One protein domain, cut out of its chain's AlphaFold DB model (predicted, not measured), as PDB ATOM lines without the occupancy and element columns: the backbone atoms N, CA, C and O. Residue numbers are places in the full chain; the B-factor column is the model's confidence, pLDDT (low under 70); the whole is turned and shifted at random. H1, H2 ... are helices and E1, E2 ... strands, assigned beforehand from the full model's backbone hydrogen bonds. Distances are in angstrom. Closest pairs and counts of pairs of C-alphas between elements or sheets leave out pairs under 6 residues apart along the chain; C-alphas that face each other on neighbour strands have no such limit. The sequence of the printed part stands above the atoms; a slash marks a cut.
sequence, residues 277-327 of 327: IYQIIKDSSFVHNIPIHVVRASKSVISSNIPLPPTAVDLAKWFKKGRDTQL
ATOM      1  N   ILE A 277      19.584 -52.375   4.425       78.38
ATOM      2  CA  ILE A 277      19.310 -51.186   5.241       78.38
ATOM      3  C   ILE A 277      18.007 -51.265   6.051       78.38
ATOM      4  O   ILE A 277      17.748 -50.383   6.867       78.38
ATOM      5  N   TYR A 278      17.165 -52.284   5.850       83.31
ATOM      6  CA  TYR A 278      15.824 -52.321   6.442       83.31
ATOM      7  C   TYR A 278      15.826 -52.374   7.962       83.31
ATOM      8  O   TYR A 278      15.010 -51.709   8.600       83.31
ATOM      9  N   GLN A 279      16.773 -53.108   8.546       79.44
ATOM     10  CA  GLN A 279      16.907 -53.173   9.996       79.44
ATOM     11  C   GLN A 279      17.300 -51.803  10.574       79.44
ATOM     12  O   GLN A 279      16.697 -51.340  11.535       79.44
ATOM     13  N   ILE A 280      18.218 -51.094   9.908       79.62
ATOM     14  CA  ILE A 280      18.643 -49.741  10.295       79.62
ATOM     15  C   ILE A 280      17.470 -48.753  10.213       79.62
ATOM     16  O   ILE A 280      17.294 -47.927  11.107       79.62
ATOM     17  N   ILE A 281      16.649 -48.840   9.161       82.25
ATOM     18  CA  ILE A 281      15.452 -47.998   9.010       82.25
ATOM     19  C   ILE A 281      14.463 -48.264  10.149       82.25
ATOM     20  O   ILE A 281      13.936 -47.312  10.719       82.25
ATOM     21  N   LYS A 282      14.225 -49.540  10.475       83.19
ATOM     22  CA  LYS A 282      13.283 -49.973  11.515       83.19
ATOM     23  C   LYS A 282      13.698 -49.523  12.919       83.19
ATOM     24  O   LYS A 282      12.841 -49.177  13.725       83.19
ATOM     25  N   ASP A 283      14.996 -49.527  13.209       85.62
ATOM     26  CA  ASP A 283      15.505 -49.207  14.547       85.62
ATOM     27  C   ASP A 283      15.746 -47.696  14.740       85.62
ATOM     28  O   ASP A 283      15.936 -47.218  15.861       85.62
ATOM     29  N   SER A 284      15.712 -46.906  13.660       83.56
ATOM     30  CA  SER A 284      16.011 -45.474  13.704       83.56
ATOM     31  C   SER A 284      14.781 -44.614  14.013       83.56
ATOM     32  O   SER A 284      13.959 -44.287  13.149       83.56
ATOM     33  N   SER A 285      14.706 -44.130  15.255       80.62
ATOM     34  CA  SER A 285      13.701 -43.143  15.684       80.62
ATOM     35  C   SER A 285      13.791 -41.824  14.903       80.62
ATOM     36  O   SER A 285      12.767 -41.196  14.628       80.62
ATOM     37  N   PHE A 286      15.000 -41.426  14.493       80.19
ATOM     38  CA  PHE A 286      15.240 -40.255  13.649       80.19
ATOM     39  C   PHE A 286      14.556 -40.400  12.286       80.19
ATOM     40  O   PHE A 286      13.748 -39.551  11.907       80.19
ATOM     41  N   VAL A 287      14.815 -41.509  11.586       70.62
ATOM     42  CA  VAL A 287      14.254 -41.777  10.254       70.62
ATOM     43  C   VAL A 287      12.724 -41.829  10.298       70.62
ATOM     44  O   VAL A 287      12.058 -41.293   9.416       70.62
ATOM     45  N   HIS A 288      12.140 -42.397  11.355       83.81
ATOM     46  CA  HIS A 288      10.685 -42.476  11.515       83.81
ATOM     47  C   HIS A 288       9.979 -41.133  11.759       83.81
ATOM     48  O   HIS A 288       8.760 -41.039  11.574       83.81
ATOM     49  N   ASN A 289      10.710 -40.087  12.147       79.25
ATOM     50  CA  ASN A 289      10.134 -38.759  12.348       79.25
ATOM     51  C   ASN A 289      10.091 -37.916  11.068       79.25
ATOM     52  O   ASN A 289       9.318 -36.951  11.012       79.25
ATOM     53  N   ILE A 290      10.831 -38.317  10.034       71.81
ATOM     54  CA  ILE A 290      10.967 -37.598   8.767       71.81
ATOM     55  C   ILE A 290       9.942 -38.137   7.753       71.81
ATOM     56  O   ILE A 290       9.810 -39.353   7.602       71.81
ATOM     57  N   PRO A 291       9.180 -37.273   7.059       74.88
ATOM     58  CA  PRO A 291       8.358 -37.705   5.935       74.88
ATOM     59  C   PRO A 291       9.255 -38.116   4.763       74.88
ATOM     60  O   PRO A 291      10.070 -37.325   4.295       74.88
ATOM     61  N   ILE A 292       9.089 -39.349   4.283       79.31
ATOM     62  CA  ILE A 292       9.854 -39.897   3.157       79.31
ATOM     63  C   ILE A 292       8.891 -40.181   2.012       79.31
ATOM     64  O   ILE A 292       7.875 -40.846   2.199       79.31
ATOM     65  N   HIS A 293       9.211 -39.691   0.818       78.75
ATOM     66  CA  HIS A 293       8.420 -39.931  -0.385       78.75
ATOM     67  C   HIS A 293       9.291 -40.627  -1.426       78.75
ATOM     68  O   HIS A 293      10.235 -40.047  -1.953       78.75
ATOM     69  N   VAL A 294       8.983 -41.892  -1.697       79.12
ATOM     70  CA  VAL A 294       9.611 -42.677  -2.756       79.12
ATOM     71  C   VAL A 294       8.823 -42.448  -4.038       79.12
ATOM     72  O   VAL A 294       7.633 -42.751  -4.103       79.12
ATOM     73  N   VAL A 295       9.479 -41.894  -5.052       74.62
ATOM     74  CA  VAL A 295       8.881 -41.649  -6.365       74.62
ATOM     75  C   VAL A 295       9.527 -42.589  -7.370       74.62
ATOM     76  O   VAL A 295      10.752 -42.635  -7.492       74.62
ATOM     77  N   ARG A 296       8.707 -43.363  -8.076       74.00
ATOM     78  CA  ARG A 296       9.141 -44.395  -9.017       74.00
ATOM     79  C   ARG A 296       8.654 -44.043 -10.407       74.00
ATOM     80  O   ARG A 296       7.496 -43.683 -10.580       74.00
ATOM     81  N   ALA A 297       9.511 -44.201 -11.406       64.88
ATOM     82  CA  ALA A 297       9.060 -44.140 -12.788       64.88
ATOM     83  C   ALA A 297       8.069 -45.289 -13.060       64.88
ATOM     84  O   ALA A 297       8.320 -46.430 -12.652       64.88
ATOM     85  N   SER A 298       6.962 -45.021 -13.761       62.16
ATOM     86  CA  SER A 298       6.160 -46.095 -14.355       62.16
ATOM     87  C   SER A 298       7.027 -47.005 -15.219       62.16
ATOM     88  O   SER A 298       8.028 -46.573 -15.797       62.16
ATOM     89  N   LYS A 299       6.633 -48.281 -15.323       57.25
ATOM     90  CA  LYS A 299       7.223 -49.235 -16.273       57.25
ATOM     91  C   LYS A 299       7.066 -48.682 -17.696       57.25
ATOM     92  O   LYS A 299       6.074 -48.954 -18.361       57.25
ATOM     93  N   SER A 300       8.038 -47.911 -18.169       47.78
ATOM     94  CA  SER A 300       8.194 -47.636 -19.592       47.78
ATOM     95  C   SER A 300       8.913 -48.818 -20.237       47.78
ATOM     96  O   SER A 300       9.826 -49.379 -19.634       47.78
ATOM     97  N   VAL A 301       8.439 -49.160 -21.437       45.59
ATOM     98  CA  VAL A 301       8.811 -50.154 -22.466       45.59
ATOM     99  C   VAL A 301      10.322 -50.425 -22.625       45.59
ATOM    100  O   VAL A 301      10.886 -50.345 -23.712       45.59
ATOM    101  N   ILE A 302      11.028 -50.755 -21.553       44.25
ATOM    102  CA  ILE A 302      12.353 -51.348 -21.641       44.25
ATOM    103  C   ILE A 302      12.103 -52.841 -21.812       44.25
ATOM    104  O   ILE A 302      11.525 -53.485 -20.938       44.25
ATOM    105  N   SER A 303      12.465 -53.328 -23.001       44.25
ATOM    106  CA  SER A 303      12.622 -54.735 -23.376       44.25
ATOM    107  C   SER A 303      12.782 -55.654 -22.158       44.25
ATOM    108  O   SER A 303      13.651 -55.434 -21.312       44.25
ATOM    109  N   SER A 304      11.948 -56.693 -22.107       47.94
ATOM    110  CA  SER A 304      11.718 -57.644 -21.008       47.94
ATOM    111  C   SER A 304      12.947 -58.375 -20.447       47.94
ATOM    112  O   SER A 304      12.797 -59.195 -19.547       47.94
ATOM    113  N   ASN A 305      14.150 -58.102 -20.952       47.59
ATOM    114  CA  ASN A 305      15.368 -58.843 -20.634       47.59
ATOM    115  C   ASN A 305      16.390 -58.043 -19.809       47.59
ATOM    116  O   ASN A 305      17.465 -58.565 -19.526       47.59
ATOM    117  N   ILE A 306      16.086 -56.798 -19.417       43.78
ATOM    118  CA  ILE A 306      16.956 -56.007 -18.534       43.78
ATOM    119  C   ILE A 306      16.250 -55.836 -17.183       43.78
ATOM    120  O   ILE A 306      15.203 -55.185 -17.136       43.78
ATOM    121  N   PRO A 307      16.783 -56.395 -16.079       45.97
ATOM    122  CA  PRO A 307      16.224 -56.149 -14.759       45.97
ATOM    123  C   PRO A 307      16.333 -54.651 -14.453       45.97
ATOM    124  O   PRO A 307      17.428 -54.096 -14.371       45.97
ATOM    125  N   LEU A 308      15.180 -53.985 -14.331       47.47
ATOM    126  CA  LEU A 308      15.089 -52.613 -13.827       47.47
ATOM    127  C   LEU A 308      15.814 -52.537 -12.473       47.47
ATOM    128  O   LEU A 308      15.668 -53.479 -11.688       47.47
ATOM    129  N   PRO A 309      16.547 -51.446 -12.166       49.22
ATOM    130  CA  PRO A 309      17.169 -51.275 -10.859       49.22
ATOM    131  C   PRO A 309      16.089 -51.427  -9.785       49.22
ATOM    132  O   PRO A 309      15.149 -50.625  -9.756       49.22
ATOM    133  N   PRO A 310      16.152 -52.466  -8.936       51.09
ATOM    134  CA  PRO A 310      15.078 -52.748  -8.016       51.09
ATOM    135  C   PRO A 310      15.288 -51.838  -6.816       51.09
ATOM    136  O   PRO A 310      15.846 -52.241  -5.800       51.09
ATOM    137  N   THR A 311      14.828 -50.590  -6.889       59.72
ATOM    138  CA  THR A 311      14.432 -49.958  -5.632       59.72
ATOM    139  C   THR A 311      13.316 -50.842  -5.096       59.72
ATOM    140  O   THR A 311      12.279 -50.994  -5.744       59.72
ATOM    141  N   ALA A 312      13.558 -51.512  -3.976       70.12
ATOM    142  CA  ALA A 312      12.655 -52.527  -3.462       70.12
ATOM    143  C   ALA A 312      11.230 -51.965  -3.324       70.12
ATOM    144  O   ALA A 312      11.028 -50.838  -2.858       70.12
ATOM    145  N   VAL A 313      10.244 -52.698  -3.846       77.56
ATOM    146  CA  VAL A 313       8.866 -52.204  -4.050       77.56
ATOM    147  C   VAL A 313       8.187 -51.874  -2.720       77.56
ATOM    148  O   VAL A 313       7.301 -51.030  -2.646       77.56
ATOM    149  N   ASP A 314       8.628 -52.512  -1.645       83.19
ATOM    150  CA  ASP A 314       8.135 -52.328  -0.292       83.19
ATOM    151  C   ASP A 314       8.871 -51.234   0.493       83.19
ATOM    152  O   ASP A 314       8.427 -50.906   1.589       83.19
ATOM    153  N   LEU A 315       9.932 -50.625  -0.053       83.19
ATOM    154  CA  LEU A 315      10.821 -49.704   0.666       83.19
ATOM    155  C   LEU A 315      10.081 -48.610   1.446       83.19
ATOM    156  O   LEU A 315      10.366 -48.392   2.621       83.19
ATOM    157  N   ALA A 316       9.093 -47.956   0.830       85.56
ATOM    158  CA  ALA A 316       8.325 -46.897   1.483       85.56
ATOM    159  C   ALA A 316       7.596 -47.375   2.757       85.56
ATOM    160  O   ALA A 316       7.440 -46.596   3.693       85.56
ATOM    161  N   LYS A 317       7.194 -48.654   2.830       88.12
ATOM    162  CA  LYS A 317       6.465 -49.234   3.975       88.12
ATOM    163  C   LYS A 317       7.316 -49.334   5.237       88.12
ATOM    164  O   LYS A 317       6.772 -49.407   6.333       88.12
ATOM    165  N   TRP A 318       8.637 -49.325   5.087       85.38
ATOM    166  CA  TRP A 318       9.568 -49.380   6.209       85.38
ATOM    167  C   TRP A 318       9.708 -48.031   6.923       85.38
ATOM    168  O   TRP A 318      10.217 -47.971   8.038       85.38
ATOM    169  N   PHE A 319       9.202 -46.946   6.333       86.31
ATOM    170  CA  PHE A 319       9.179 -45.628   6.957       86.31
ATOM    171  C   PHE A 319       7.802 -45.353   7.573       86.31
ATOM    172  O   PHE A 319       6.790 -45.373   6.877       86.31
ATOM    173  N   LYS A 320       7.754 -44.987   8.864       88.94
ATOM    174  CA  LYS A 320       6.504 -44.631   9.573       88.94
ATOM    175  C   LYS A 320       5.679 -43.549   8.859       88.94
ATOM    176  O   LYS A 320       4.454 -43.561   8.923       88.94
ATOM    177  N   LYS A 321       6.352 -42.604   8.196       84.31
ATOM    178  CA  LYS A 321       5.748 -41.528   7.389       84.31
ATOM    179  C   LYS A 321       6.090 -41.673   5.899       84.31
ATOM    180  O   LYS A 321       6.231 -40.671   5.199       84.31
ATOM    181  N   GLY A 322       6.284 -42.908   5.441       86.00
ATOM    182  CA  GLY A 322       6.615 -43.232   4.061       86.00
ATOM    183  C   GLY A 322       5.420 -43.106   3.122       86.00
ATOM    184  O   GLY A 322       4.305 -43.501   3.457       86.00
ATOM    185  N   ARG A 323       5.658 -42.576   1.925       83.50
ATOM    186  CA  ARG A 323       4.714 -42.583   0.802       83.50
ATOM    187  C   ARG A 323       5.411 -43.122  -0.431       83.50
ATOM    188  O   ARG A 323       6.590 -42.848  -0.634       83.50
ATOM    189  N   ASP A 324       4.678 -43.863  -1.247       85.50
ATOM    190  CA  ASP A 324       5.153 -44.363  -2.535       85.50
ATOM    191  C   ASP A 324       4.274 -43.772  -3.642       85.50
ATOM    192  O   ASP A 324       3.054 -43.673  -3.488       85.50
ATOM    193  N   THR A 325       4.872 -43.312  -4.733       81.31
ATOM    194  CA  THR A 325       4.141 -42.781  -5.886       81.31
ATOM    195  C   THR A 325       4.792 -43.240  -7.166       81.31
ATOM    196  O   THR A 325       5.997 -43.095  -7.359       81.31
ATOM    197  N   GLN A 326       3.961 -43.763  -8.052       77.38
ATOM    198  CA  GLN A 326       4.352 -44.157  -9.389       77.38
ATOM    199  C   GLN A 326       3.978 -43.027 -10.355       77.38
ATOM    200  O   GLN A 326       2.832 -42.579 -10.338       77.38
ATOM    201  N   LEU A 327       4.962 -42.526 -11.110       59.56
ATOM    202  CA  LEU A 327       4.817 -41.431 -12.081       59.56
ATOM    203  C   LEU A 327       4.251 -41.897 -13.404       59.56
ATOM    204  O   LEU A 327       4.815 -42.894 -13.911       59.56
TER     205      LEU A 327
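AT A GLANCE: This is residues 277 to 327 of the 327 residues of the protein "Hypothetical protein" of Rotaria sordida (UniProt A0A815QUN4). A ribbon of two parallel strands, E1 and E2, has short helix H3 packed on it, helices H1 and H2 making a corner towards one end, and a long loop beyond the other end, where residues 300 to 307 stick out. The printed part has 51 residues, in order H1, H2, E1, H3, E2; its class is mixed, with under half in named elements. It is loose, radius of gyration of the C-alphas 13.3 A, spanning 41 by 20 by 10 A.

HOW THE PARTS SIT: Start at H1, residues 278 to 283; it only just touches H2, residues 285 to 289, only at the corner, with 3 pairs of C-alphas within 8 A, the closest Ile 281 and Val 287, 6.5 A. H3, residues 315 to 318, only just touches H1, also with 3 pairs, the closest C-alphas Lys 282 and Trp 318, 6.5 A. E1, residues 292 to 296, and E2, residues 322 to 326, are parallel at 17 degrees; find N 294 and O 323 within hydrogen-bond range, 2.8 A. E1, H3, E2 form a strand-helix-strand unit, parallel neighbours with a helix between, its crossover right-handed. In H1 and H2 every O i to N i+4 pair is within range; H3 is too short for one.

IN THESE COORDINATES: Find H1's start, C-alpha 278, at (15.824, -52.321, 6.442). E1 runs 13.0 A; E2 runs 13.7 A to C-alpha 326 at (4.352, -44.157, -9.389).

THE WHOLE: The farthest C-alphas, Ser 285 and Ser 303, are 40.8 A apart. The printed part has no cut; the link E1 to H3 is long, 18 residues. The pLDDT is under 70 at residues 297 to 311 and 327.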